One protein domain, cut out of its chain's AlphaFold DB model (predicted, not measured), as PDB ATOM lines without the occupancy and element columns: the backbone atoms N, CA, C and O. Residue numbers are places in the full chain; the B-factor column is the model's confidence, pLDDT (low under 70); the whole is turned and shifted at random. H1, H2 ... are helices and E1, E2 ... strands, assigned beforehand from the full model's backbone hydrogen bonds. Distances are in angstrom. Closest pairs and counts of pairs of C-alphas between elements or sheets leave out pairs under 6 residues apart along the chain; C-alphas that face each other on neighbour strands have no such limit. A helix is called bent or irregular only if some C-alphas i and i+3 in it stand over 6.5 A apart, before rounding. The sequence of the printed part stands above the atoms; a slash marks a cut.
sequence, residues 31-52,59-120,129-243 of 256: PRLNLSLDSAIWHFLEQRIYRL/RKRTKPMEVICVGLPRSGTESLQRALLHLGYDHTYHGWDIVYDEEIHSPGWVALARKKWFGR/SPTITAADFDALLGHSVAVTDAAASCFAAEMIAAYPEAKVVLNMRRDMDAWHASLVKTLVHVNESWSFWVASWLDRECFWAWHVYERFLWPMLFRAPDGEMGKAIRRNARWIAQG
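What this domain is: This is residues 31 to 52, 59 to 120 and 129 to 243 of the 256 residues of an uncharacterized protein of Coniochaeta pulveracea (UniProt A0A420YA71). A small parallel sheet, E1 beside E2, with the short unnamed stretch of residues 146 to 147 paired to E1 and residues 92 to 93 paired to that stretch in turn, stands at one end of a helical body; the long helix H10 runs toward it through the middle, and short H6 sits between the sheet and the last residues of H10. Round this line, H4 packs on H10 from one side and the pair H8 and H11, side by side and opposite ways, lies on the other; H9, with H1 nearby, covers the far end. The printed part has 199 residues with eleven named helices and two named strands, in the order H1 E1 H2 H3 H4 H5 H6 H7 E2 H8 H9 H10 H11, and its class is mostly helix. It is compact, with a radius of gyration of the C-alphas of 16.4 A and spans of 49 by 40 by 32 A.

How they stand to each other: E1, residues 67 to 69, and E2, residues 167 to 169, are parallel neighbours at 20 degrees; N 68 and O 167 are 2.8 A apart and N 169 and O 68 are 2.8 A apart, both within hydrogen-bond range. Residues 146 to 147 pair in parallel with residues 67 to 68 of E1 and with residues 92 to 93. H6, residues 149 to 154, comes closest to E1 at the C-alphas of Cys 69 and Ala 152, 5.9 A. H7, residues 156 to 162, comes closest to E1 at the C-alphas of Ile 68 and Ile 160, 7.5 A. H2, residues 77 to 86, is close to but not clearly touching H6, with the C-alphas of Thr 77 and Asp 149 closest at 5.5 A. The hub is H10, residues 204 to 221, which touches four helices. With its residues 217 to 221 alone it touches H6 at a steep tilt of 53 degrees, Cys 154 and Leu 221 having the closest C-alphas, 5.8 A. H4, residues 106 to 118, touches H10 at a shallow tilt of 31 degrees, the same way, closest at the C-alphas of Val 110 and Val 212, 5.5 A. H5, residues 134 to 141, only just touches H4, and only just touches H7, each with 3 pairs of C-alphas within 8 A; the closest are Gly 108 and Leu 140, 6.9 A, and Ala 134 and Ala 162, 4.7 A. H3, residues 96 to 99, is close to but not clearly touching H10, with the C-alphas of Val 99 and Ala 209 closest at 5.8 A. H9, residues 194 to 202, touches residues 206 to 210 of H10 at a steep tilt of 55 degrees, opposite ways, closest at the C-alphas of Ser 200 and Phe 207, 4.0 A. H1, residues 40 to 49, and H10 are near each other, with 8 pairs of C-alphas within 10 A. H11, residues 229 to 241, touches H8, residues 176 to 191, at a shallow tilt of 31 degrees, opposite ways, closest at the C-alphas of Val 188 and Gly 230, 4.9 A. H11 also touches H10, closest at the C-alphas of Pro 219 and Met 229, 5.1 A. Every O i to N i+4 pair is within hydrogen-bond range in H1, H2, H4, H6 and H7; the counts are 3 of 4 in H5, 11 of 12 in H8, 4 of 5 in H9, 9 of 14 in H10 and 7 of 9 in H11, and H3 is too short for such a pair.

Where its parts are: H1 begins at C-alpha 40, (85.385, 126.036, 79.503). H10 is 24.0 A long, H8 21.2 A, H4 17.4 A and H11 15.8 A; H11 ends at C-alpha 241, (84.635, 102.815, 104.202). H10 and H11 are irregular: C-alphas 215 and 218 are 7.3 A apart, and C-alphas 235 and 238 are 7.5 A apart.

The domain as a whole: The C-alphas of Pro 31 and Gly 88 are the farthest apart, 50.3 A. Residues 53 to 58 and 121 to 128 are not printed; the gaps are 16.8 A from C-alpha 52 to C-alpha 59 and 6.0 A from C-alpha 120 to C-alpha 129. Of the links that are printed whole, none is long. The mean pLDDT of the printed part is 92.4; residues 31, 33, 120, 129 to 130 and 243 are under 70.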
ATOM      1  N   PRO A  31      87.253 108.343  71.036       64.19
ATOM      2  CA  PRO A  31      88.258 109.172  71.675       64.19
ATOM      3  C   PRO A  31      87.746 109.633  73.037       64.19
ATOM      4  O   PRO A  31      86.634 110.149  73.167       64.19
ATOM      5  N   ARG A  32      88.563 109.423  74.073       71.81
ATOM      6  CA  ARG A  32      88.255 109.934  75.406       71.81
ATOM      7  C   ARG A  32      88.386 111.454  75.367       71.81
ATOM      8  O   ARG A  32      89.405 111.975  74.911       71.81
ATOM      9  N   LEU A  33      87.365 112.160  75.849       69.88
ATOM     10  CA  LEU A  33      87.522 113.567  76.205       69.88
ATOM     11  C   LEU A  33      88.631 113.607  77.255       69.88
ATOM     12  O   LEU A  33      88.551 112.852  78.209       69.88
ATOM     13  N   ASN A  34      89.681 114.396  77.043       81.19
ATOM     14  CA  ASN A  34      90.798 114.536  77.980       81.19
ATOM     15  C   ASN A  34      90.814 115.977  78.481       81.19
ATOM     16  O   ASN A  34      91.693 116.763  78.139       81.19
ATOM     17  N   LEU A  35      89.777 116.341  79.228       85.00
ATOM     18  CA  LEU A  35      89.554 117.700  79.704       85.00
ATOM     19  C   LEU A  35      89.262 117.653  81.197       85.00
ATOM     20  O   LEU A  35      88.550 116.763  81.657       85.00
ATOM     21  N   SER A  36      89.782 118.617  81.953       88.25
ATOM     22  CA  SER A  36      89.320 118.829  83.326       88.25
ATOM     23  C   SER A  36      87.816 119.103  83.319       88.25
ATOM     24  O   SER A  36      87.335 119.816  82.431       88.25
ATOM     25  N   LEU A  37      87.084 118.566  84.301       90.00
ATOM     26  CA  LEU A  37      85.653 118.848  84.491       90.00
ATOM     27  C   LEU A  37      85.382 120.340  84.731       90.00
ATOM     28  O   LEU A  37      84.269 120.805  84.488       90.00
ATOM     29  N   ASP A  38      86.410 121.102  85.121       89.06
ATOM     30  CA  ASP A  38      86.322 122.551  85.278       89.06
ATOM     31  C   ASP A  38      86.637 123.373  84.012       89.06
ATOM     32  O   ASP A  38      86.646 124.599  84.023       89.06
ATOM     33  N   SER A  39      86.874 122.715  82.876       90.88
ATOM     34  CA  SER A  39      87.206 123.410  81.629       90.88
ATOM     35  C   SER A  39      86.029 124.184  81.020       90.88
ATOM     36  O   SER A  39      84.858 123.826  81.169       90.88
ATOM     37  N   ALA A  40      86.356 125.213  80.229       92.56
ATOM     38  CA  ALA A  40      85.385 126.036  79.503       92.56
ATOM     39  C   ALA A  40      84.447 125.226  78.588       92.56
ATOM     40  O   ALA A  40      83.314 125.634  78.352       92.56
ATOM     41  N   ILE A  41      84.895 124.065  78.097       92.69
ATOM     42  CA  ILE A  41      84.079 123.173  77.266       92.69
ATOM     43  C   ILE A  41      82.925 122.579  78.079       92.69
ATOM     44  O   ILE A  41      81.795 122.580  77.599       92.69
ATOM     45  N   TRP A  42      83.164 122.125  79.314       93.88
ATOM     46  CA  TRP A  42      82.083 121.618  80.167       93.88
ATOM     47  C   TRP A  42      81.114 122.724  80.568       93.88
ATOM     48  O   TRP A  42      79.908 122.543  80.419       93.88
ATOM     49  N   HIS A  43      81.625 123.901  80.947       94.81
ATOM     50  CA  HIS A  43      80.781 125.078  81.197       94.81
ATOM     51  C   HIS A  43      79.911 125.423  79.982       94.81
ATOM     52  O   HIS A  43      78.720 125.688  80.125       94.81
ATOM     53  N   PHE A  44      80.471 125.366  78.772       96.38
ATOM     54  CA  PHE A  44      79.713 125.577  77.541       96.38
ATOM     55  C   PHE A  44      78.614 124.522  77.354       96.38
ATOM     56  O   PHE A  44      77.469 124.883  77.077       96.38
ATOM     57  N   LEU A  45      78.927 123.234  77.532       96.00
ATOM     58  CA  LEU A  45      77.940 122.154  77.423       96.00
ATOM     59  C   LEU A  45      76.791 122.348  78.420       96.00
ATOM     60  O   LEU A  45      75.629 122.285  78.025       96.00
ATOM     61  N   GLU A  46      77.106 122.656  79.674       95.88
ATOM     62  CA  GLU A  46      76.138 122.886  80.752       95.88
ATOM     63  C   GLU A  46      75.238 124.101  80.478       95.88
ATOM     64  O   GLU A  46      74.019 124.034  80.643       95.88
ATOM     65  N   GLN A  47      75.823 125.212  80.027       94.56
ATOM     66  CA  GLN A  47      75.119 126.490  79.890       94.56
ATOM     67  C   GLN A  47      74.422 126.673  78.540       94.56
ATOM     68  O   GLN A  47      73.526 127.514  78.429       94.56
ATOM     69  N   ARG A  48      74.840 125.947  77.495       95.56
ATOM     70  CA  ARG A  48      74.351 126.151  76.121       95.56
ATOM     71  C   ARG A  48      73.633 124.941  75.549       95.56
ATOM     72  O   ARG A  48      72.552 125.111  74.996       95.56
ATOM     73  N   ILE A  49      74.201 123.745  75.689       96.06
ATOM     74  CA  ILE A  49      73.648 122.530  75.070       96.06
ATOM     75  C   ILE A  49      72.607 121.882  75.988       96.06
ATOM     76  O   ILE A  49      71.464 121.653  75.594       96.06
ATOM     77  N   TYR A  50      72.976 121.667  77.250       96.44
ATOM     78  CA  TYR A  50      72.159 120.967  78.240       96.44
ATOM     79  C   TYR A  50      71.465 121.903  79.232       96.44
ATOM     80  O   TYR A  50      70.947 121.454  80.252       96.44
ATOM     81  N   ARG A  51      71.385 123.203  78.923       95.56
ATOM     82  CA  ARG A  51      70.680 124.180  79.760       95.56
ATOM     83  C   ARG A  51      69.229 123.753  79.988       95.56
ATOM     84  O   ARG A  51      68.496 123.525  79.024       95.56
ATOM     85  N   LEU A  52      68.806 123.693  81.248       93.06
ATOM     86  CA  LEU A  52      67.407 123.444  81.597       93.06
ATOM     87  C   LEU A  52      66.528 124.620  81.120       93.06
ATOM     88  O   LEU A  52      66.899 125.772  81.358       93.06
ATOM     89  N   ARG A  59      65.351 126.442  96.802       95.19
ATOM     90  CA  ARG A  59      64.498 126.058  97.922       95.19
ATOM     91  C   ARG A  59      64.817 126.922  99.139       95.19
ATOM     92  O   ARG A  59      65.887 127.517  99.254       95.19
ATOM     93  N   LYS A  60      63.851 127.016 100.051       95.44
ATOM     94  CA  LYS A  60      63.992 127.757 101.306       95.44
ATOM     95  C   LYS A  60      63.734 126.827 102.470       95.44
ATOM     96  O   LYS A  60      62.707 126.150 102.499       95.44
ATOM     97  N   ARG A  61      64.657 126.821 103.427       96.50
ATOM     98  CA  ARG A  61      64.509 126.051 104.654       96.50
ATOM     99  C   ARG A  61      63.499 126.700 105.591       96.50
ATOM    100  O   ARG A  61      63.636 127.865 105.942       96.50
ATOM    101  N   THR A  62      62.487 125.935 105.986       95.00
ATOM    102  CA  THR A  62      61.458 126.357 106.955       95.00
ATOM    103  C   THR A  62      61.558 125.612 108.284       95.00
ATOM    104  O   THR A  62      61.089 126.115 109.301       95.00
ATOM    105  N   LYS A  63      62.194 124.436 108.286       97.12
ATOM    106  CA  LYS A  63      62.477 123.612 109.468       97.12
ATOM    107  C   LYS A  63      63.973 123.304 109.530       97.12
ATOM    108  O   LYS A  63      64.572 123.130 108.468       97.12
ATOM    109  N   PRO A  64      64.601 123.260 110.714       97.44
ATOM    110  CA  PRO A  64      66.039 123.015 110.822       97.44
ATOM    111  C   PRO A  64      66.436 121.667 110.200       97.44
ATOM    112  O   PRO A  64      65.616 120.761 110.079       97.44
ATOM    113  N   MET A  65      67.696 121.544 109.783       98.38
ATOM    114  CA  MET A  65      68.270 120.231 109.490       98.38
ATOM    115  C   MET A  65      68.416 119.474 110.813       98.38
ATOM    116  O   MET A  65      69.031 119.982 111.745       98.38
ATOM    117  N   GLU A  66      67.858 118.273 110.894       98.44
ATOM    118  CA  GLU A  66      67.807 117.482 112.122       98.44
ATOM    119  C   GLU A  66      68.753 116.277 112.088       98.44
ATOM    120  O   GLU A  66      69.327 115.932 113.123       98.44
ATOM    121  N   VAL A  67      68.908 115.614 110.931       98.44
ATOM    122  CA  VAL A  67      69.711 114.382 110.813       98.44
ATOM    123  C   VAL A  67      70.504 114.321 109.505       98.44
ATOM    124  O   VAL A  67      69.940 114.371 108.413       98.44
ATOM    125  N   ILE A  68      71.814 114.103 109.611       98.62
ATOM    126  CA  ILE A  68      72.730 113.903 108.483       98.62
ATOM    127  C   ILE A  68      73.259 112.468 108.523       98.62
ATOM    128  O   ILE A  68      74.010 112.088 109.421       98.62
ATOM    129  N   CYS A  69      72.889 111.659 107.536       98.12
ATOM    130  CA  CYS A  69      73.288 110.257 107.446       98.12
ATOM    131  C   CYS A  69      74.427 110.073 106.435       98.12
ATOM    132  O   CYS A  69      74.187 109.908 105.240       98.12
ATOM    133  N   VAL A  70      75.669 110.079 106.916       96.69
ATOM    134  CA  VAL A  70      76.901 110.134 106.102       96.69
ATOM    135  C   VAL A  70      77.372 108.776 105.564       96.69
ATOM    136  O   VAL A  70      78.457 108.672 104.995       96.69
ATOM    137  N   GLY A  71      76.588 107.710 105.749       95.25
ATOM    138  CA  GLY A  71      76.945 106.386 105.247       95.25
ATOM    139  C   GLY A  71      77.073 106.352 103.724       95.25
ATOM    140  O   GLY A  71      76.264 106.922 102.993       95.25
ATOM    141  N   LEU A  72      78.093 105.640 103.244       95.44
ATOM    142  CA  LEU A  72      78.391 105.493 101.817       95.44
ATOM    143  C   LEU A  72      77.218 104.874 101.040       95.44
ATOM    144  O   LEU A  72      76.440 104.103 101.615       95.44
ATOM    145  N   PRO A  73      77.119 105.087  99.716       95.06
ATOM    146  CA  PRO A  73      76.111 104.410  98.914       95.06
ATOM    147  C   PRO A  73      76.172 102.891  99.116       95.06
ATOM    148  O   PRO A  73      77.227 102.280  99.336       95.06
ATOM    149  N   ARG A  74      74.999 102.258  99.028       95.25
ATOM    150  CA  ARG A  74      74.804 100.802  99.200       95.25
ATOM    151  C   ARG A  74      75.016 100.284 100.627       95.25
ATOM    152  O   ARG A  74      75.082  99.071 100.823       95.25
ATOM    153  N   SER A  75      75.049 101.162 101.628       95.31
ATOM    154  CA  SER A  75      75.123 100.811 103.058       95.31
ATOM    155  C   SER A  75      73.761 100.797 103.776       95.31
ATOM    156  O   SER A  75      73.699 100.877 105.001       95.31
ATOM    157  N   GLY A  76      72.661 100.669 103.024       95.06
ATOM    158  CA  GLY A  76      71.294 100.706 103.564       95.06
ATOM    159  C   GLY A  76      70.695 102.113 103.651       95.06
ATOM    160  O   GLY A  76      69.811 102.337 104.469       95.06
ATOM    161  N   THR A  77      71.166 103.042 102.816       97.00
ATOM    162  CA  THR A  77      70.754 104.454 102.793       97.00
ATOM    163  C   THR A  77      69.259 104.632 102.520       97.00
ATOM    164  O   THR A  77      68.585 105.320 103.277       97.00
ATOM    165  N   GLU A  78      68.704 103.919 101.540       96.31
ATOM    166  CA  GLU A  78      67.259 103.934 101.258       96.31
ATOM    167  C   GLU A  78      66.433 103.347 102.416       96.31
ATOM    168  O   GLU A  78      65.412 103.902 102.818       96.31
ATOM    169  N   SER A  79      66.883 102.241 103.020       96.88
ATOM    170  CA  SER A  79      66.205 101.677 104.194       96.88
ATOM    171  C   SER A  79      66.226 102.647 105.377       96.88
ATOM    172  O   SER A  79      65.234 102.752 106.096       96.88
ATOM    173  N   LEU A  80      67.326 103.384 105.558       97.56
ATOM    174  CA  LEU A  80      67.451 104.417 106.580       97.56
ATOM    175  C   LEU A  80      66.550 105.625 106.289       97.56
ATOM    176  O   LEU A  80      65.873 106.091 107.202       97.56
ATOM    177  N   GLN A  81      66.458 106.068 105.029       97.81
ATOM    178  CA  GLN A  81      65.494 107.087 104.599       97.81
ATOM    179  C   GLN A  81      64.069 106.673 104.988       97.81
ATOM    180  O   GLN A  81      63.348 107.424 105.642       97.81
ATOM    181  N   ARG A  82      63.674 105.440 104.649       98.00
ATOM    182  CA  ARG A  82      62.348 104.906 104.990       98.00
ATOM    183  C   ARG A  82      62.135 104.837 106.500       98.00
ATOM    184  O   ARG A  82      61.044 105.172 106.949       98.00
ATOM    185  N   ALA A  83      63.141 104.437 107.275       98.19
ATOM    186  CA  ALA A  83      63.050 104.391 108.732       98.19
ATOM    187  C   ALA A  83      62.837 105.786 109.347       98.19
ATOM    188  O   ALA A  83      61.974 105.935 110.204       98.19
ATOM    189  N   LEU A  84      63.557 106.810 108.877       98.12
ATOM    190  CA  LEU A  84      63.379 108.191 109.337       98.12
ATOM    191  C   LEU A  84      61.979 108.723 109.005       98.12
ATOM    192  O   LEU A  84      61.309 109.265 109.880       98.12
ATOM    193  N   LEU A  85      61.477 108.462 107.795       97.44
ATOM    194  CA  LEU A  85      60.093 108.794 107.439       97.44
ATOM    195  C   LEU A  85      59.077 108.102 108.371       97.44
ATOM    196  O   LEU A  85      58.112 108.726 108.799       97.44
ATOM    197  N   HIS A  86      59.303 106.835 108.745       98.00
ATOM    198  CA  HIS A  86      58.433 106.124 109.699       98.00
ATOM    199  C   HIS A  86      58.505 106.691 111.123       98.00
ATOM    200  O   HIS A  86      57.523 106.611 111.856       98.00
ATOM    201  N   LEU A  87      59.647 107.259 111.520       97.56
ATOM    202  CA  LEU A  87      59.827 107.915 112.817       97.56
ATOM    203  C   LEU A  87      59.206 109.322 112.876       97.56
ATOM    204  O   LEU A  87      59.219 109.935 113.940       97.56
ATOM    205  N   GLY A  88      58.645 109.819 111.769       96.94
ATOM    206  CA  GLY A  88      57.942 111.102 111.715       96.94
ATOM    207  C   GLY A  88      58.792 112.285 111.254       96.94
ATOM    208  O   GLY A  88      58.340 113.420 111.374       96.94
ATOM    209  N   TYR A  89      59.991 112.051 110.711       96.94
ATOM    210  CA  TYR A  89      60.739 113.103 110.018       96.94
ATOM    211  C   TYR A  89      60.005 113.481 108.725       96.94
ATOM    212  O   TYR A  89      59.728 112.596 107.916       96.94
ATOM    213  N   ASP A  90      59.712 114.771 108.518       93.12
ATOM    214  CA  ASP A  90      58.819 115.226 107.435       93.12
ATOM    215  C   ASP A  90      59.246 114.722 106.052       93.12
ATOM    216  O   ASP A  90      58.494 114.045 105.353       93.12
ATOM    217  N   HIS A  91      60.470 115.064 105.654       95.88
ATOM    218  CA  HIS A  91      61.078 114.605 104.419       95.88
ATOM    219  C   HIS A  91      62.560 114.322 104.659       95.88
ATOM    220  O   HIS A  91      63.295 115.154 105.202       95.88
ATOM    221  N   THR A  92      62.992 113.134 104.237       97.19
ATOM    222  CA  THR A  92      64.391 112.701 104.281       97.19
ATOM    223  C   THR A  92      64.925 112.627 102.860       97.19
ATOM    224  O   THR A  92      64.515 111.746 102.111       97.19
ATOM    225  N   TYR A  93      65.843 113.521 102.508       97.56
ATOM    226  CA  TYR A  93      66.464 113.582 101.189       97.56
ATOM    227  C   TYR A  93      67.378 112.369 100.966       97.56
ATOM    228  O   TYR A  93      68.156 111.981 101.846       97.56
ATOM    229  N   HIS A  94      67.313 111.767  99.789       97.44
ATOM    230  CA  HIS A  94      68.134 110.645  99.345       97.44
ATOM    231  C   HIS A  94      68.742 110.955  97.972       97.44
ATOM    232  O   HIS A  94      68.389 111.927  97.311       97.44
ATOM    233  N   GLY A  95      69.661 110.113  97.492       93.31
ATOM    234  CA  GLY A  95      70.192 110.240  96.131       93.31
ATOM    235  C   GLY A  95      69.103 110.161  95.050       93.31
ATOM    236  O   GLY A  95      69.215 110.761  93.989       93.31
ATOM    237  N   TRP A  96      67.981 109.505  95.336       93.50
ATOM    238  CA  TRP A  96      66.865 109.452  94.393       93.50
ATOM    239  C   TRP A  96      66.293 110.847  94.111       93.50
ATOM    240  O   TRP A  96      66.008 111.154  92.958       93.50
ATOM    241  N   ASP A  97      66.261 111.727  95.111       94.50
ATOM    242  CA  ASP A  97      65.784 113.109  94.994       94.50
ATOM    243  C   ASP A  97      66.741 114.024  94.194       94.50
ATOM    244  O   ASP A  97      66.427 115.175  93.911       94.50
ATOM    245  N   ILE A  98      67.930 113.553  93.799       93.81
ATOM    246  CA  ILE A  98      68.806 114.306  92.879       93.81
ATOM    247  C   ILE A  98      68.350 114.139  91.420       93.81
ATOM    248  O   ILE A  98      68.573 115.035  90.595       93.81
ATOM    249  N   VAL A  99      67.737 112.994  91.098       87.56
ATOM    250  CA  VAL A  99      67.436 112.562  89.719       87.56
ATOM    251  C   VAL A  99      65.957 112.344  89.425       87.56
ATOM    252  O   VAL A  99      65.582 112.416  88.261       87.56
ATOM    253  N   TYR A 100      65.134 112.066  90.436       88.38
ATOM    254  CA  TYR A 100      63.714 111.724  90.276       88.38
ATOM    255  C   TYR A 100      62.762 112.725  90.927       88.38
ATOM    256  O   TYR A 100      61.558 112.484  90.982       88.38
ATOM    257  N   ASP A 101      63.303 113.826  91.429       88.56
ATOM    258  CA  ASP A 101      62.513 114.960  91.884       88.56
ATOM    259  C   ASP A 101      61.795 115.610  90.690       88.56
ATOM    260  O   ASP A 101      62.253 115.505  89.549       88.56
ATOM    261  N   GLU A 102      60.667 116.274  90.940       85.69
ATOM    262  CA  GLU A 102      59.866 116.895  89.871       85.69
ATOM    263  C   GLU A 102      60.667 117.970  89.125       85.69
ATOM    264  O   GLU A 102      60.507 118.166  87.918       85.69
ATOM    265  N   GLU A 103      61.565 118.646  89.847       89.88
ATOM    266  CA  GLU A 103      62.505 119.603  89.287       89.88
ATOM    267  C   GLU A 103      63.946 119.077  89.331       89.88
ATOM    268  O   GLU A 103      64.428 118.531  90.325       89.88
ATOM    269  N   ILE A 104      64.701 119.313  88.256       90.75
ATOM    270  CA  ILE A 104      66.073 118.812  88.129       90.75
ATOM    271  C   ILE A 104      67.047 119.743  88.864       90.75
ATOM    272  O   ILE A 104      67.572 120.702  88.295       90.75
ATOM    273  N   HIS A 105      67.350 119.424  90.124       92.94
ATOM    274  CA  HIS A 105      68.328 120.150  90.953       92.94
ATOM    275  C   HIS A 105      69.792 119.719  90.737       92.94
ATOM    276  O   HIS A 105      70.711 120.313  91.309       92.94
ATOM    277  N   SER A 106      70.037 118.723  89.881       95.50
ATOM    278  CA  SER A 106      71.376 118.222  89.531       95.50
ATOM    279  C   SER A 106      72.409 119.315  89.167       95.50
ATOM    280  O   SER A 106      73.546 119.208  89.633       95.50
ATOM    281  N   PRO A 107      72.077 120.400  88.426       96.06
ATOM    282  CA  PRO A 107      73.019 121.499  88.181       96.06
ATOM    283  C   PRO A 107      73.545 122.171  89.453       96.06
ATOM    284  O   PRO A 107      74.716 122.539  89.517       96.06
ATOM    285  N   GLY A 108      72.700 122.309  90.477       96.12
ATOM    286  CA  GLY A 108      73.092 122.888  91.759       96.12
ATOM    287  C   GLY A 108      74.078 121.997  92.510       96.12
ATOM    288  O   GLY A 108      75.109 122.473  92.976       96.12
ATOM    289  N   TRP A 109      73.834 120.685  92.528       97.25
ATOM    290  CA  TRP A 109      74.776 119.711  93.088       97.25
ATOM    291  C   TRP A 109      76.120 119.703  92.349       97.25
ATOM    292  O   TRP A 109      77.169 119.631  92.989       97.25
ATOM    293  N   VAL A 110      76.112 119.847  91.019       96.56
ATOM    294  CA  VAL A 110      77.336 120.011  90.215       96.56
ATOM    295  C   VAL A 110      78.068 121.307  90.571       96.56
ATOM    296  O   VAL A 110      79.293 121.300  90.674       96.56
ATOM    297  N   ALA A 111      77.357 122.409  90.820       95.25
ATOM    298  CA  ALA A 111      77.973 123.659  91.265       95.25
ATOM    299  C   ALA A 111      78.642 123.516  92.646       95.25
ATOM    300  O   ALA A 111      79.779 123.959  92.815       95.25
ATOM    301  N   LEU A 112      77.996 122.840  93.607       95.31
ATOM    302  CA  LEU A 112      78.596 122.550  94.918       95.31
ATOM    303  C   LEU A 112      79.803 121.621  94.805       95.31
ATOM    304  O   LEU A 112      80.827 121.860  95.439       95.31
ATOM    305  N   ALA A 113      79.711 120.599  93.958       94.25
ATOM    306  CA  ALA A 113      80.817 119.697  93.672       94.25
ATOM    307  C   ALA A 113      82.014 120.459  93.082       94.25
ATOM    308  O   ALA A 113      83.149 120.326  93.540       94.25
ATOM    309  N   ARG A 114      81.754 121.315  92.092       92.69
ATOM    310  CA  ARG A 114      82.775 122.156  91.467       92.69
ATOM    311  C   ARG A 114      83.427 123.084  92.488       92.69
ATOM    312  O   ARG A 114      84.651 123.134  92.553       92.69
ATOM    313  N   LYS A 115      82.626 123.737  93.337       91.50
ATOM    314  CA  LYS A 115      83.110 124.550  94.458       91.50
ATOM    315  C   LYS A 115      84.027 123.712  95.354       91.50
ATOM    316  O   LYS A 115      85.202 124.033  95.439       91.50
ATOM    317  N   LYS A 116      83.552 122.588  95.901       89.69
ATOM    318  CA  LYS A 116      84.316 121.705  96.803       89.69
ATOM    319  C   LYS A 116      85.676 121.273  96.245       89.69
ATOM    320  O   LYS A 116      86.686 121.384  96.936       89.69
ATOM    321  N   TRP A 117      85.700 120.753  95.019       87.38
ATOM    322  CA  TRP A 117      86.872 120.046  94.493       87.38
ATOM    323  C   TRP A 117      87.748 120.853  93.531       87.38
ATOM    324  O   TRP A 117      88.909 120.503  93.349       87.38
ATOM    325  N   PHE A 118      87.226 121.919  92.922       86.12
ATOM    326  CA  PHE A 118      87.971 122.753  91.970       86.12
ATOM    327  C   PHE A 118      88.115 124.208  92.428       86.12
ATOM    328  O   PHE A 118      88.955 124.924  91.897       86.12
ATOM    329  N   GLY A 119      87.350 124.651  93.432       77.12
ATOM    330  CA  GLY A 119      87.389 126.025  93.936       77.12
ATOM    331  C   GLY A 119      88.529 126.332  94.916       77.12
ATOM    332  O   GLY A 119      88.516 127.403  95.519       77.12
ATOM    333  N   ARG A 120      89.484 125.414  95.124       69.31
ATOM    334  CA  ARG A 120      90.678 125.689  95.937       69.31
ATOM    335  C   ARG A 120      91.628 126.600  95.165       69.31
ATOM    336  O   ARG A 120      91.984 126.309  94.024       69.31
ATOM    337  N   SER A 129      89.193 124.875 102.277       53.22
ATOM    338  CA  SER A 129      88.229 124.434 101.276       53.22
ATOM    339  C   SER A 129      87.212 125.562 101.092       53.22
ATOM    340  O   SER A 129      86.778 126.152 102.086       53.22
ATOM    341  N   PRO A 130      86.850 125.912  99.847       62.53
ATOM    342  CA  PRO A 130      85.911 126.995  99.597       62.53
ATOM    343  C   PRO A 130      84.626 126.737 100.384       62.53
ATOM    344  O   PRO A 130      83.986 125.700 100.216       62.53
ATOM    345  N   THR A 131      84.279 127.671 101.270       80.94
ATOM    346  CA  THR A 131      83.239 127.473 102.283       80.94
ATOM    347  C   THR A 131      81.885 127.247 101.618       80.94
ATOM    348  O   THR A 131      81.287 128.179 101.074       80.94
ATOM    349  N   ILE A 132      81.408 126.001 101.627       91.25
ATOM    350  CA  ILE A 132      80.022 125.658 101.304       91.25
ATOM    351  C   ILE A 132      79.197 125.935 102.556       91.25
ATOM    352  O   ILE A 132      79.513 125.449 103.637       91.25
ATOM    353  N   THR A 133      78.182 126.778 102.417       94.38
ATOM    354  CA  THR A 133      77.391 127.291 103.539       94.38
ATOM    355  C   THR A 133      76.069 126.541 103.690       94.38
ATOM    356  O   THR A 133      75.613 125.870 102.765       94.38
ATOM    357  N   ALA A 134      75.392 126.713 104.829       96.06
ATOM    358  CA  ALA A 134      74.023 126.222 105.001       96.06
ATOM    359  C   ALA A 134      73.072 126.766 103.920       96.06
ATOM    360  O   ALA A 134      72.237 126.024 103.421       96.06
ATOM    361  N   ALA A 135      73.246 128.021 103.488       96.44
ATOM    362  CA  ALA A 135      72.433 128.620 102.428       96.44
ATOM    363  C   ALA A 135      72.637 127.939 101.062       96.44
ATOM    364  O   ALA A 135      71.675 127.764 100.313       96.44
ATOM    365  N   ASP A 136      73.871 127.522 100.756       96.50
ATOM    366  CA  ASP A 136      74.191 126.770  99.538       96.50
ATOM    367  C   ASP A 136      73.454 125.419  99.513       96.50
ATOM    368  O   ASP A 136      72.900 125.017  98.489       96.50
ATOM    369  N   PHE A 137      73.414 124.729 100.654       97.56
ATOM    370  CA  PHE A 137      72.688 123.473 100.816       97.56
ATOM    371  C   PHE A 137      71.170 123.682 100.819       97.56
ATOM    372  O   PHE A 137      70.453 122.994 100.092       97.56
ATOM    373  N   ASP A 138      70.663 124.662 101.565       97.62
ATOM    374  CA  ASP A 138      69.233 124.961 101.687       97.62
ATOM    375  C   ASP A 138      68.578 125.275 100.337       97.62
ATOM    376  O   ASP A 138      67.420 124.913 100.125       97.62
ATOM    377  N   ALA A 139      69.330 125.846  99.389       96.88
ATOM    378  CA  ALA A 139      68.875 126.048  98.015       96.88
ATOM    379  C   ALA A 139      68.484 124.738  97.295       96.88
ATOM    380  O   ALA A 139      67.665 124.774  96.376       96.88
ATOM    381  N   LEU A 140      69.034 123.589  97.705       96.69
ATOM    382  CA  LEU A 140      68.780 122.265  97.114       96.69
ATOM    383  C   LEU A 140      67.910 121.372  98.011       96.69
ATOM    384  O   LEU A 140      67.060 120.632  97.516       96.69
ATOM    385  N   LEU A 141      68.092 121.464  99.330       95.75
ATOM    386  CA  LEU A 141      67.474 120.570 100.319       95.75
ATOM    387  C   LEU A 141      66.663 121.295 101.403       95.75
ATOM    388  O   LEU A 141      66.348 120.705 102.431       95.75
ATOM    389  N   GLY A 142      66.283 122.559 101.195       96.19
ATOM    390  CA  GLY A 142      65.555 123.351 102.198       96.19
ATOM    391  C   GLY A 142      64.204 122.761 102.627       96.19
ATOM    392  O   GLY A 142      63.746 122.992 103.740       96.19
ATOM    393  N   HIS A 143      63.582 121.942 101.785       95.38
ATOM    394  CA  HIS A 143      62.337 121.239 102.105       95.38
ATOM    395  C   HIS A 143      62.543 119.980 102.977       95.38
ATOM    396  O   HIS A 143      61.572 119.427 103.485       95.38
ATOM    397  N   SER A 144      63.785 119.510 103.148       97.12
ATOM    398  CA  SER A 144      64.121 118.250 103.820       97.12
ATOM    399  C   SER A 144      64.689 118.499 105.213       97.12
ATOM    400  O   SER A 144      65.570 119.340 105.367       97.12
ATOM    401  N   VAL A 145      64.263 117.743 106.223       98.25
ATOM    402  CA  VAL A 145      64.796 117.831 107.603       98.25
ATOM    403  C   VAL A 145      65.866 116.781 107.898       98.25
ATOM    404  O   VAL A 145      66.561 116.861 108.903       98.25
ATOM    405  N   ALA A 146      66.024 115.799 107.016       98.44
ATOM    406  CA  ALA A 146      67.095 114.821 107.089       98.44
ATOM    407  C   ALA A 146      67.682 114.558 105.699       98.44
ATOM    408  O   ALA A 146      67.023 114.802 104.686       98.44
ATOM    409  N   VAL A 147      68.914 114.055 105.641       98.44
ATOM    410  CA  VAL A 147      69.623 113.767 104.385       98.44
ATOM    411  C   VAL A 147      70.438 112.481 104.482       98.44
ATOM    412  O   VAL A 147      71.011 112.169 105.523       98.44
ATOM    413  N   THR A 148      70.482 111.716 103.394       98.19
ATOM    414  CA  THR A 148      71.150 110.412 103.279       98.19
ATOM    415  C   THR A 148      71.876 110.288 101.931       98.19
ATOM    416  O   THR A 148      71.710 111.123 101.039       98.19
ATOM    417  N   ASP A 149      72.654 109.215 101.761       97.31
ATOM    418  CA  ASP A 149      73.214 108.789 100.470       97.31
ATOM    419  C   ASP A 149      74.136 109.838  99.822       97.31
ATOM    420  O   ASP A 149      75.031 110.350 100.491       97.31
ATOM    421  N   ALA A 150      73.993 110.127  98.524       96.38
ATOM    422  CA  ALA A 150      74.930 110.945  97.753       96.38
ATOM    423  C   ALA A 150      75.220 112.318  98.366       96.38
ATOM    424  O   ALA A 150      76.379 112.679  98.549       96.38
ATOM    425  N   ALA A 151      74.170 113.060  98.715       96.06
ATOM    426  CA  ALA A 151      74.290 114.397  99.276       96.06
ATOM    427  C   ALA A 151      75.089 114.376 100.591       96.06
ATOM    428  O   ALA A 151      76.093 115.075 100.719       96.06
ATOM    429  N   ALA A 152      74.698 113.509 101.528       96.19
ATOM    430  CA  ALA A 152      75.334 113.413 102.838       96.19
ATOM    431  C   ALA A 152      76.738 112.792 102.791       96.19
ATOM    432  O   ALA A 152      77.632 113.252 103.491       96.19
ATOM    433  N   SER A 153      76.957 111.755 101.980       95.38
ATOM    434  CA  SER A 153      78.250 111.058 101.920       95.38
ATOM    435  C   SER A 153      79.311 111.843 101.148       95.38
ATOM    436  O   SER A 153      80.470 111.873 101.557       95.38
ATOM    437  N   CYS A 154      78.940 112.529 100.062       95.38
ATOM    438  CA  CYS A 154      79.880 113.334  99.282       95.38
ATOM    439  C   CYS A 154      80.235 114.662  99.956       95.38
ATOM    440  O   CYS A 154      81.327 115.172  99.710       95.38
ATOM    441  N   PHE A 155      79.350 115.215 100.789       95.69
ATOM    442  CA  PHE A 155      79.525 116.509 101.460       95.69
ATOM    443  C   PHE A 155      79.492 116.402 102.991       95.69
ATOM    444  O   PHE A 155      79.089 117.345 103.663       95.69
ATOM    445  N   ALA A 156      79.894 115.256 103.554       94.38
ATOM    446  CA  ALA A 156      79.779 114.982 104.987       94.38
ATOM    447  C   ALA A 156      80.394 116.089 105.860       94.38
ATOM    448  O   ALA A 156      79.709 116.642 106.715       94.38
ATOM    449  N   ALA A 157      81.657 116.448 105.614       92.12
ATOM    450  CA  ALA A 157      82.359 117.469 106.392       92.12
ATOM    451  C   ALA A 157      81.694 118.849 106.266       92.12
ATOM    452  O   ALA A 157      81.472 119.531 107.264       92.12
ATOM    453  N   GLU A 158      81.319 119.243 105.048       94.38
ATOM    454  CA  GLU A 158      80.697 120.539 104.786       94.38
ATOM    455  C   GLU A 158      79.291 120.634 105.383       94.38
ATOM    456  O   GLU A 158      78.931 121.674 105.923       94.38
ATOM    457  N   MET A 159      78.501 119.559 105.326       95.75
ATOM    458  CA  MET A 159      77.165 119.527 105.922       95.75
ATOM    459  C   MET A 159      77.221 119.535 107.449       95.75
ATOM    460  O   MET A 159      76.423 120.232 108.067       95.75
ATOM    461  N   ILE A 160      78.162 118.808 108.059       95.69
ATOM    462  CA  ILE A 160      78.356 118.822 109.519       95.69
ATOM    463  C   ILE A 160      78.748 120.227 109.986       95.69
ATOM    464  O   ILE A 160      78.180 120.732 110.949       95.69
ATOM    465  N   ALA A 161      79.657 120.891 109.267       94.56
ATOM    466  CA  ALA A 161      80.038 122.269 109.564       94.56
ATOM    467  C   ALA A 161      78.888 123.269 109.329       94.56
ATOM    468  O   ALA A 161      78.735 124.227 110.083       94.56
ATOM    469  N   ALA A 162      78.073 123.062 108.289       95.62
ATOM    470  CA  ALA A 162      76.949 123.934 107.960       95.62
ATOM    471  C   ALA A 162      75.751 123.780 108.915       95.62
ATOM    472  O   ALA A 162      75.001 124.736 109.108       95.62
ATOM    473  N   TYR A 163      75.565 122.596 109.505       97.38
ATOM    474  CA  TYR A 163      74.442 122.270 110.384       97.38
ATOM    475  C   TYR A 163      74.937 121.640 111.700       97.38
ATOM    476  O   TYR A 163      74.693 120.456 111.940       97.38
ATOM    477  N   PRO A 164      75.603 122.415 112.576       96.69
ATOM    478  CA  PRO A 164      76.231 121.885 113.791       96.69
ATOM    479  C   PRO A 164      75.235 121.268 114.788       96.69
ATOM    480  O   PRO A 164      75.591 120.375 115.549       96.69
ATOM    481  N   GLU A 165      73.973 121.700 114.752       97.44
ATOM    482  CA  GLU A 165      72.903 121.181 115.617       97.44
ATOM    483  C   GLU A 165      72.303 119.850 115.117       97.44
ATOM    484  O   GLU A 165      71.533 119.200 115.831       97.44
ATOM    485  N   ALA A 166      72.610 119.436 113.882       98.38
ATOM    486  CA  ALA A 166      72.059 118.219 113.301       98.38
ATOM    487  C   ALA A 166      72.765 116.973 113.853       98.38
ATOM    488  O   ALA A 166      73.989 116.903 113.967       98.38
ATOM    489  N   LYS A 167      71.993 115.923 114.132       98.38
ATOM    490  CA  LYS A 167      72.547 114.632 114.551       98.38
ATOM    491  C   LYS A 167      73.229 113.954 113.370       98.38
ATOM    492  O   LYS A 167      72.645 113.843 112.293       98.38
ATOM    493  N   VAL A 168      74.424 113.417 113.587       98.12
ATOM    494  CA  VAL A 168      75.172 112.694 112.552       98.12
ATOM    495  C   VAL A 168      75.022 111.188 112.745       98.12
ATOM    496  O   VAL A 168      75.275 110.658 113.825       98.12
ATOM    497  N   VAL A 169      74.629 110.485 111.683       97.56
ATOM    498  CA  VAL A 169      74.484 109.025 111.660       97.56
ATOM    499  C   VAL A 169      75.432 108.439 110.620       97.56
ATOM    500  O   VAL A 169      75.300 108.690 109.426       97.56
ATOM    501  N   LEU A 170      76.366 107.599 111.060       95.62
ATOM    502  CA  LEU A 170      77.197 106.796 110.165       95.62
ATOM    503  C   LEU A 170      76.612 105.383 110.063       95.62
ATOM    504  O   LEU A 170      76.867 104.524 110.907       95.62
ATOM    505  N   ASN A 171      75.817 105.129 109.024       93.44
ATOM    506  CA  ASN A 171      75.335 103.783 108.732       93.44
ATOM    507  C   ASN A 171      76.375 102.996 107.921       93.44
ATOM    508  O   ASN A 171      76.900 103.467 106.913       93.44
ATOM    509  N   MET A 172      76.665 101.771 108.361       91.25
ATOM    510  CA  MET A 172      77.652 100.883 107.742       91.25
ATOM    511  C   MET A 172      77.104  99.462 107.620       91.25
ATOM    512  O   MET A 172      76.243  99.043 108.397       91.25
ATOM    513  N   ARG A 173      77.638  98.680 106.675       90.00
ATOM    514  CA  ARG A 173      77.385  97.233 106.639       90.00
ATOM    515  C   ARG A 173      78.452  96.503 107.442       90.00
ATOM    516  O   ARG A 173      79.629  96.820 107.337       90.00
ATOM    517  N   ARG A 174      78.031  95.483 108.191       88.06
ATOM    518  CA  ARG A 174      78.949  94.599 108.930       88.06
ATOM    519  C   ARG A 174      79.825  93.775 107.988       88.06
ATOM    520  O   ARG A 174      81.012  93.613 108.233       88.06
ATOM    521  N   ASP A 175      79.227  93.263 106.915       93.06
ATOM    522  CA  ASP A 175      79.933  92.509 105.884       93.06
ATOM    523  C   ASP A 175      80.438  93.460 104.790       93.06
ATOM    524  O   ASP A 175      79.677  93.938 103.936       93.06
ATOM    525  N   MET A 176      81.739  93.740 104.852       90.31
ATOM    526  CA  MET A 176      82.434  94.625 103.922       90.31
ATOM    527  C   MET A 176      82.542  94.046 102.512       90.31
ATOM    528  O   MET A 176      82.530  94.810 101.546       90.31
ATOM    529  N   ASP A 177      82.616  92.725 102.368       91.06
ATOM    530  CA  ASP A 177      82.705  92.084 101.059       91.06
ATOM    531  C   ASP A 177      81.343  92.073 100.370       91.06
ATOM    532  O   ASP A 177      81.244  92.431  99.194       91.06
ATOM    533  N   ALA A 178      80.269  91.790 101.112       93.75
ATOM    534  CA  ALA A 178      78.909  91.915 100.599       93.75
ATOM    535  C   ALA A 178      78.549  93.371 100.254       93.75
ATOM    536  O   ALA A 178      77.839  93.623  99.274       93.75
ATOM    537  N   TRP A 179      79.024  94.349 101.035       94.94
ATOM    538  CA  TRP A 179      78.895  95.765 100.681       94.94
ATOM    539  C   TRP A 179      79.652  96.099  99.394       94.94
ATOM    540  O   TRP A 179      79.051  96.647  98.469       94.94
ATOM    541  N   HIS A 180      80.931  95.723  99.299       93.94
ATOM    542  CA  HIS A 180      81.764  95.999  98.128       93.94
ATOM    543  C   HIS A 180      81.191  95.366  96.856       93.94
ATOM    544  O   HIS A 180      81.083  96.035  95.829       93.94
ATOM    545  N   ALA A 181      80.730  94.116  96.932       94.19
ATOM    546  CA  ALA A 181      80.073  93.439  95.818       94.19
ATOM    547  C   ALA A 181      78.779  94.153  95.383       94.19
ATOM    548  O   ALA A 181      78.538  94.313  94.186       94.19
ATOM    549  N   SER A 182      77.968  94.635  96.334       94.12
ATOM    550  CA  SER A 182      76.762  95.432  96.046       94.12
ATOM    551  C   SER A 182      77.097  96.766  95.371       94.12
ATOM    552  O   SER A 182      76.433  97.165  94.408       94.12
ATOM    553  N   LEU A 183      78.154  97.435  95.841       93.31
ATOM    554  CA  LEU A 183      78.677  98.673  95.270       93.31
ATOM    555  C   LEU A 183      79.124  98.481  93.820       93.31
ATOM    556  O   LEU A 183      78.668  99.214  92.945       93.31
ATOM    557  N   VAL A 184      79.935  97.453  93.552       92.62
ATOM    558  CA  VAL A 184      80.385  97.107  92.194       92.62
ATOM    559  C   VAL A 184      79.198  96.755  91.298       92.62
ATOM    560  O   VAL A 184      79.069  97.296  90.203       92.62
ATOM    561  N   LYS A 185      78.283  95.901  91.767       93.69
ATOM    562  CA  LYS A 185      77.111  95.488  90.987       93.69
ATOM    563  C   LYS A 185      76.195  96.657  90.613       93.69
ATOM    564  O   LYS A 185      75.540  96.587  89.583       93.69
ATOM    565  N   THR A 186      76.122  97.694  91.447       91.69
ATOM    566  CA  THR A 186      75.197  98.816  91.230       91.69
ATOM    567  C   THR A 186      75.886  99.970  90.504       91.69
ATOM    568  O   THR A 186      75.555 100.253  89.359       91.69
ATOM    569  N   LEU A 187      76.870 100.616  91.137       91.38
ATOM    570  CA  LEU A 187      77.467 101.852  90.619       91.38
ATOM    571  C   LEU A 187      78.406 101.573  89.447       91.38
ATOM    572  O   LEU A 187      78.341 102.244  88.424       91.38
ATOM    573  N   VAL A 188      79.264 100.554  89.559       88.25
ATOM    574  CA  VAL A 188      80.227 100.261  88.485       88.25
ATOM    575  C   VAL A 188      79.519  99.732  87.242       88.25
ATOM    576  O   VAL A 188      79.894 100.095  86.132       88.25
ATOM    577  N   HIS A 189      78.457  98.945  87.414       89.12
ATOM    578  CA  HIS A 189      77.643  98.480  86.293       89.12
ATOM    579  C   HIS A 189      76.987  99.635  85.520       89.12
ATOM    580  O   HIS A 189      77.010  99.628  84.292       89.12
ATOM    581  N   VAL A 190      76.443 100.638  86.220       89.12
ATOM    582  CA  VAL A 190      75.875 101.839  85.584       89.12
ATOM    583  C   VAL A 190      76.965 102.641  84.866       89.12
ATOM    584  O   VAL A 190      76.805 102.974  83.694       89.12
ATOM    585  N   ASN A 191      78.102 102.875  85.522       89.81
ATOM    586  CA  ASN A 191      79.236 103.616  84.966       89.81
ATOM    587  C   ASN A 191      79.831 102.975  83.701       89.81
ATOM    588  O   ASN A 191      80.181 103.666  82.744       89.81
ATOM    589  N   GLU A 192      79.946 101.647  83.683       88.62
ATOM    590  CA  GLU A 192      80.477 100.884  82.547       88.62
ATOM    591  C   GLU A 192      79.398 100.587  81.484       88.62
ATOM    592  O   GLU A 192      79.706 100.052  80.416       88.62
ATOM    593  N   SER A 193      78.140 100.974  81.723       90.12
ATOM    594  CA  SER A 193      77.057 100.821  80.753       90.12
ATOM    595  C   SER A 193      77.200 101.816  79.602       90.12
ATOM    596  O   SER A 193      77.025 103.032  79.745       90.12
ATOM    597  N   TRP A 194      77.480 101.290  78.410       88.62
ATOM    598  CA  TRP A 194      77.590 102.103  77.202       88.62
ATOM    599  C   TRP A 194      76.253 102.743  76.806       88.62
ATOM    600  O   TRP A 194      76.258 103.844  76.263       88.62
ATOM    601  N   SER A 195      75.120 102.093  77.090       90.12
ATOM    602  CA  SER A 195      73.794 102.603  76.727       90.12
ATOM    603  C   SER A 195      73.403 103.807  77.579       90.12
ATOM    604  O   SER A 195      72.958 104.811  77.028       90.12
ATOM    605  N   PHE A 196      73.652 103.766  78.893       91.06
ATOM    606  CA  PHE A 196      73.455 104.931  79.764       91.06
ATOM    607  C   PHE A 196      74.397 106.072  79.404       91.06
ATOM    608  O   PHE A 196      73.992 107.234  79.397       91.06
ATOM    609  N   TRP A 197      75.634 105.753  79.028       90.75
ATOM    610  CA  TRP A 197      76.541 106.778  78.544       90.75
ATOM    611  C   TRP A 197      76.043 107.444  77.263       90.75
ATOM    612  O   TRP A 197      76.037 108.670  77.197       90.75
ATOM    613  N   VAL A 198      75.610 106.675  76.260       91.19
ATOM    614  CA  VAL A 198      75.042 107.243  75.027       91.19
ATOM    615  C   VAL A 198      73.816 108.093  75.355       91.19
ATOM    616  O   VAL A 198      73.745 109.236  74.913       91.19
ATOM    617  N   ALA A 199      72.902 107.591  76.190       93.06
ATOM    618  CA  ALA A 199      71.729 108.343  76.630       93.06
ATOM    619  C   ALA A 199      72.113 109.686  77.275       93.06
ATOM    620  O   ALA A 199      71.494 110.702  76.971       93.06
ATOM    621  N   SER A 200      73.197 109.721  78.064       94.00
ATOM    622  CA  SER A 200      73.698 110.956  78.687       94.00
ATOM    623  C   SER A 200      74.139 112.041  77.704       94.00
ATOM    624  O   SER A 200      74.305 113.186  78.110       94.00
ATOM    625  N   TRP A 201      74.360 111.712  76.432       93.56
ATOM    626  CA  TRP A 201      74.667 112.704  75.399       93.56
ATOM    627  C   TRP A 201      73.454 113.082  74.555       93.56
ATOM    628  O   TRP A 201      73.442 114.164  73.970       93.56
ATOM    629  N   LEU A 202      72.450 112.210  74.474       94.94
ATOM    630  CA  LEU A 202      71.289 112.392  73.603       94.94
ATOM    631  C   LEU A 202      70.129 113.104  74.295       94.94
ATOM    632  O   LEU A 202      69.347 113.772  73.624       94.94
ATOM    633  N   ASP A 203      70.028 112.972  75.614       94.69
ATOM    634  CA  ASP A 203      68.955 113.558  76.401       94.69
ATOM    635  C   ASP A 203      69.496 114.467  77.512       94.69
ATOM    636  O   ASP A 203      70.560 114.233  78.086       94.69
ATOM    637  N   ARG A 204      68.750 115.536  77.804       94.75
ATOM    638  CA  ARG A 204      69.163 116.568  78.758       94.75
ATOM    639  C   ARG A 204      69.068 116.104  80.205       94.75
ATOM    640  O   ARG A 204      69.940 116.450  81.000       94.75
ATOM    641  N   GLU A 205      68.034 115.357  80.554       93.25
ATOM    642  CA  GLU A 205      67.852 114.863  81.919       93.25
ATOM    643  C   GLU A 205      68.874 113.766  82.202       93.25
ATOM    644  O   GLU A 205      69.586 113.810  83.208       93.25
ATOM    645  N   CYS A 206      69.064 112.866  81.234       95.25
ATOM    646  CA  CYS A 206      70.116 111.856  81.262       95.25
ATOM    647  C   CYS A 206      71.513 112.484  81.337       95.25
ATOM    648  O   CYS A 206      72.377 111.957  82.044       95.25
ATOM    649  N   PHE A 207      71.754 113.604  80.639       96.25
ATOM    650  CA  PHE A 207      73.007 114.348  80.759       96.25
ATOM    651  C   PHE A 207      73.243 114.773  82.198       96.25
ATOM    652  O   PHE A 207      74.295 114.449  82.738       96.25
ATOM    653  N   TRP A 208      72.287 115.463  82.827       96.44
ATOM    654  CA  TRP A 208      72.461 115.977  84.185       96.44
ATOM    655  C   TRP A 208      72.559 114.871  85.232       96.44
ATOM    656  O   TRP A 208      73.423 114.971  86.100       96.44
ATOM    657  N   ALA A 209      71.777 113.796  85.102       95.94
ATOM    658  CA  ALA A 209      71.867 112.624  85.969       95.94
ATOM    659  C   ALA A 209      73.249 111.953  85.884       95.94
ATOM    660  O   ALA A 209      73.875 111.655  86.902       95.94
ATOM    661  N   TRP A 210      73.784 111.772  84.671       95.44
ATOM    662  CA  TRP A 210      75.146 111.267  84.491       95.44
ATOM    663  C   TRP A 210      76.190 112.279  84.974       95.44
ATOM    664  O   TRP A 210      77.201 111.909  85.562       95.44
ATOM    665  N   HIS A 211      75.987 113.568  84.705       95.81
ATOM    666  CA  HIS A 211      76.952 114.615  85.026       95.81
ATOM    667  C   HIS A 211      77.135 114.747  86.532       95.81
ATOM    668  O   HIS A 211      78.266 114.716  87.015       95.81
ATOM    669  N   VAL A 212      76.038 114.788  87.285       96.94
ATOM    670  CA  VAL A 212      76.107 114.841  88.742       96.94
ATOM    671  C   VAL A 212      76.725 113.565  89.311       96.94
ATOM    672  O   VAL A 212      77.666 113.662  90.089       96.94
ATOM    673  N   TYR A 213      76.305 112.371  88.880       95.81
ATOM    674  CA  TYR A 213      76.755 111.130  89.516       95.81
ATOM    675  C   TYR A 213      78.074 110.577  89.002       95.81
ATOM    676  O   TYR A 213      78.967 110.285  89.789       95.81
ATOM    677  N   GLU A 214      78.197 110.435  87.690       93.69
ATOM    678  CA  GLU A 214      79.243 109.654  87.022       93.69
ATOM    679  C   GLU A 214      80.433 110.514  86.560       93.69
ATOM    680  O   GLU A 214      81.442 109.995  86.062       93.69
ATOM    681  N   ARG A 215      80.330 111.842  86.705       92.81
ATOM    682  CA  ARG A 215      81.440 112.786  86.500       92.81
ATOM    683  C   ARG A 215      81.859 113.460  87.806       92.81
ATOM    684  O   ARG A 215      83.055 113.510  88.065       92.81
ATOM    685  N   PHE A 216      80.913 113.901  88.639       93.75
ATOM    686  CA  PHE A 216      81.227 114.631  89.874       93.75
ATOM    687  C   PHE A 216      81.148 113.779  91.151       93.75
ATOM    688  O   PHE A 216      82.176 113.511  91.754       93.75
ATOM    689  N   LEU A 217      79.978 113.340  91.606       95.31
ATOM    690  CA  LEU A 217      79.825 112.816  92.969       95.31
ATOM    691  C   LEU A 217      80.569 111.493  93.208       95.31
ATOM    692  O   LEU A 217      81.484 111.437  94.033       95.31
ATOM    693  N   TRP A 218      80.221 110.426  92.488       94.38
ATOM    694  CA  TRP A 218      80.787 109.101  92.744       94.38
ATOM    695  C   TRP A 218      82.271 108.981  92.395       94.38
ATOM    696  O   TRP A 218      83.017 108.462  93.233       94.38
ATOM    697  N   PRO A 219      82.763 109.477  91.241       91.94
ATOM    698  CA  PRO A 219      84.190 109.436  90.954       91.94
ATOM    699  C   PRO A 219      85.010 110.135  92.037       91.94
ATOM    700  O   PRO A 219      86.007 109.584  92.494       91.94
ATOM    701  N   MET A 220      84.571 111.301  92.512       90.19
ATOM    702  CA  MET A 220      85.333 112.084  93.486       90.19
ATOM    703  C   MET A 220      85.277 111.456  94.878       90.19
ATOM    704  O   MET A 220      86.320 111.328  95.520       90.19
ATOM    705  N   LEU A 221      84.108 110.953  95.297       91.69
ATOM    706  CA  LEU A 221      83.961 110.185  96.537       91.69
ATOM    707  C   LEU A 221      84.914 108.983  96.571       91.69
ATOM    708  O   LEU A 221      85.550 108.725  97.588       91.69
ATOM    709  N   PHE A 222      85.058 108.272  95.447       90.81
ATOM    710  CA  PHE A 222      85.920 107.091  95.339       90.81
ATOM    711  C   PHE A 222      87.366 107.385  94.894       90.81
ATOM    712  O   PHE A 222      88.115 106.444  94.601       90.81
ATOM    713  N   ARG A 223      87.791 108.660  94.905       87.88
ATOM    714  CA  ARG A 223      89.146 109.125  94.536       87.88
ATOM    715  C   ARG A 223      89.545 108.713  93.109       87.88
ATOM    716  O   ARG A 223      90.589 108.094  92.880       87.88
ATOM    717  N   ALA A 224      88.670 109.031  92.159       88.81
ATOM    718  CA  ALA A 224      88.774 108.757  90.725       88.81
ATOM    719  C   ALA A 224      88.598 110.040  89.882       88.81
ATOM    720  O   ALA A 224      87.706 110.096  89.030       88.81
ATOM    721  N   PRO A 225      89.404 111.099  90.097       85.44
ATOM    722  CA  PRO A 225      89.245 112.366  89.371       85.44
ATOM    723  C   PRO A 225      89.478 112.239  87.853       85.44
ATOM    724  O   PRO A 225      89.032 113.082  87.079       85.44
ATOM    725  N   ASP A 226      90.130 111.162  87.407       84.56
ATOM    726  CA  ASP A 226      90.290 110.802  85.994       84.56
ATOM    727  C   ASP A 226      89.036 110.155  85.374       84.56
ATOM    728  O   ASP A 226      88.990 109.897  84.170       84.56
ATOM    729  N   GLY A 227      88.001 109.887  86.168       84.19
ATOM    730  CA  GLY A 227      86.775 109.238  85.725       84.19
ATOM    731  C   GLY A 227      86.875 107.722  85.540       84.19
ATOM    732  O   GLY A 227      85.894 107.125  85.094       84.19
ATOM    733  N   GLU A 228      87.988 107.064  85.904       86.56
ATOM    734  CA  GLU A 228      88.101 105.593  85.908       86.56
ATOM    735  C   GLU A 228      87.434 104.982  87.158       86.56
ATOM    736  O   GLU A 228      88.014 104.183  87.901       86.56
ATOM    737  N   MET A 229      86.175 105.359  87.394       89.00
ATOM    738  CA  MET A 229      85.452 105.088  88.635       89.00
ATOM    739  C   MET A 229      85.349 103.595  88.955       89.00
ATOM    740  O   MET A 229      85.570 103.203  90.097       89.00
ATOM    741  N   GLY A 230      85.096 102.731  87.965       87.31
ATOM    742  CA  GLY A 230      85.042 101.283  88.188       87.31
ATOM    743  C   GLY A 230      86.337 100.706  88.768       87.31
ATOM    744  O   GLY A 230      86.318  99.903  89.705       87.31
ATOM    745  N   LYS A 231      87.487 101.146  88.249       87.31
ATOM    746  CA  LYS A 231      88.811 100.747  88.743       87.31
ATOM    747  C   LYS A 231      89.060 101.297  90.146       87.31
ATOM    748  O   LYS A 231      89.517 100.555  91.016       87.31
ATOM    749  N   ALA A 232      88.717 102.561  90.375       87.44
ATOM    750  CA  ALA A 232      88.879 103.205  91.668       87.44
ATOM    751  C   ALA A 232      87.983 102.585  92.747       87.44
ATOM    752  O   ALA A 232      88.488 102.257  93.809       87.44
ATOM    753  N   ILE A 233      86.705 102.305  92.479       88.44
ATOM    754  CA  ILE A 233      85.804 101.615  93.417       88.44
ATOM    755  C   ILE A 233      86.354 100.232  93.783       88.44
ATOM    756  O   ILE A 233      86.390  99.856  94.958       88.44
ATOM    757  N   ARG A 234      86.828  99.463  92.795       88.19
ATOM    758  CA  ARG A 234      87.408  98.137  93.049       88.19
ATOM    759  C   ARG A 234      88.651  98.200  93.947       88.19
ATOM    760  O   ARG A 234      88.845  97.285  94.742       88.19
ATOM    761  N   ARG A 235      89.439  99.279  93.862       87.88
ATOM    762  CA  ARG A 235      90.684  99.482  94.621       87.88
ATOM    763  C   ARG A 235      90.489 100.180  95.977       87.88
ATOM    764  O   ARG A 235      91.044  99.737  96.972       87.88
ATOM    765  N   ASN A 236      89.722 101.265  96.009       87.25
ATOM    766  CA  ASN A 236      89.706 102.262  97.082       87.25
ATOM    767  C   ASN A 236      88.511 102.117  98.030       87.25
ATOM    768  O   ASN A 236      88.599 102.544  99.177       87.25
ATOM    769  N   ALA A 237      87.387 101.542  97.586       88.00
ATOM    770  CA  ALA A 237      86.130 101.636  98.336       88.00
ATOM    771  C   ALA A 237      86.220 101.051  99.756       88.00
ATOM    772  O   ALA A 237      85.698 101.649 100.692       88.00
ATOM    773  N   ARG A 238      86.925  99.923  99.941       88.06
ATOM    774  CA  ARG A 238      87.137  99.331 101.275       88.06
ATOM    775  C   ARG A 238      87.915 100.265 102.202       88.06
ATOM    776  O   ARG A 238      87.525 100.427 103.350       88.06
ATOM    777  N   TRP A 239      88.971 100.892 101.686       85.25
ATOM    778  CA  TRP A 239      89.787 101.847 102.433       85.25
ATOM    779  C   TRP A 239      88.973 103.078 102.847       85.25
ATOM    780  O   TRP A 239      88.990 103.446 104.016       85.25
ATOM    781  N   ILE A 240      88.172 103.638 101.935       85.94
ATOM    782  CA  ILE A 240      87.287 104.778 102.235       85.94
ATOM    783  C   ILE A 240      86.287 104.413 103.338       85.94
ATOM    784  O   ILE A 240      86.130 105.152 104.304       85.94
ATOM    785  N   ALA A 241      85.640 103.251 103.233       85.31
ATOM    786  CA  ALA A 241      84.635 102.815 104.202       85.31
ATOM    787  C   ALA A 241      85.183 102.531 105.604       85.31
ATOM    788  O   ALA A 241      84.437 102.603 106.574       85.31
ATOM    789  N   GLN A 242      86.467 102.198 105.717       82.88
ATOM    790  CA  GLN A 242      87.127 101.921 106.994       82.88
ATOM    791  C   GLN A 242      87.701 103.183 107.655       82.88
ATOM    792  O   GLN A 242      88.439 103.066 108.628       82.88
ATOM    793  N   GLY A 243      87.378 104.377 107.146       69.38
ATOM    794  CA  GLY A 243      87.933 105.623 107.672       69.38
ATOM    795  C   GLY A 243      89.395 105.811 107.282       69.38
ATOM    796  O   GLY A 243      90.170 106.363 108.048       69.38
TER     797      GLY A 243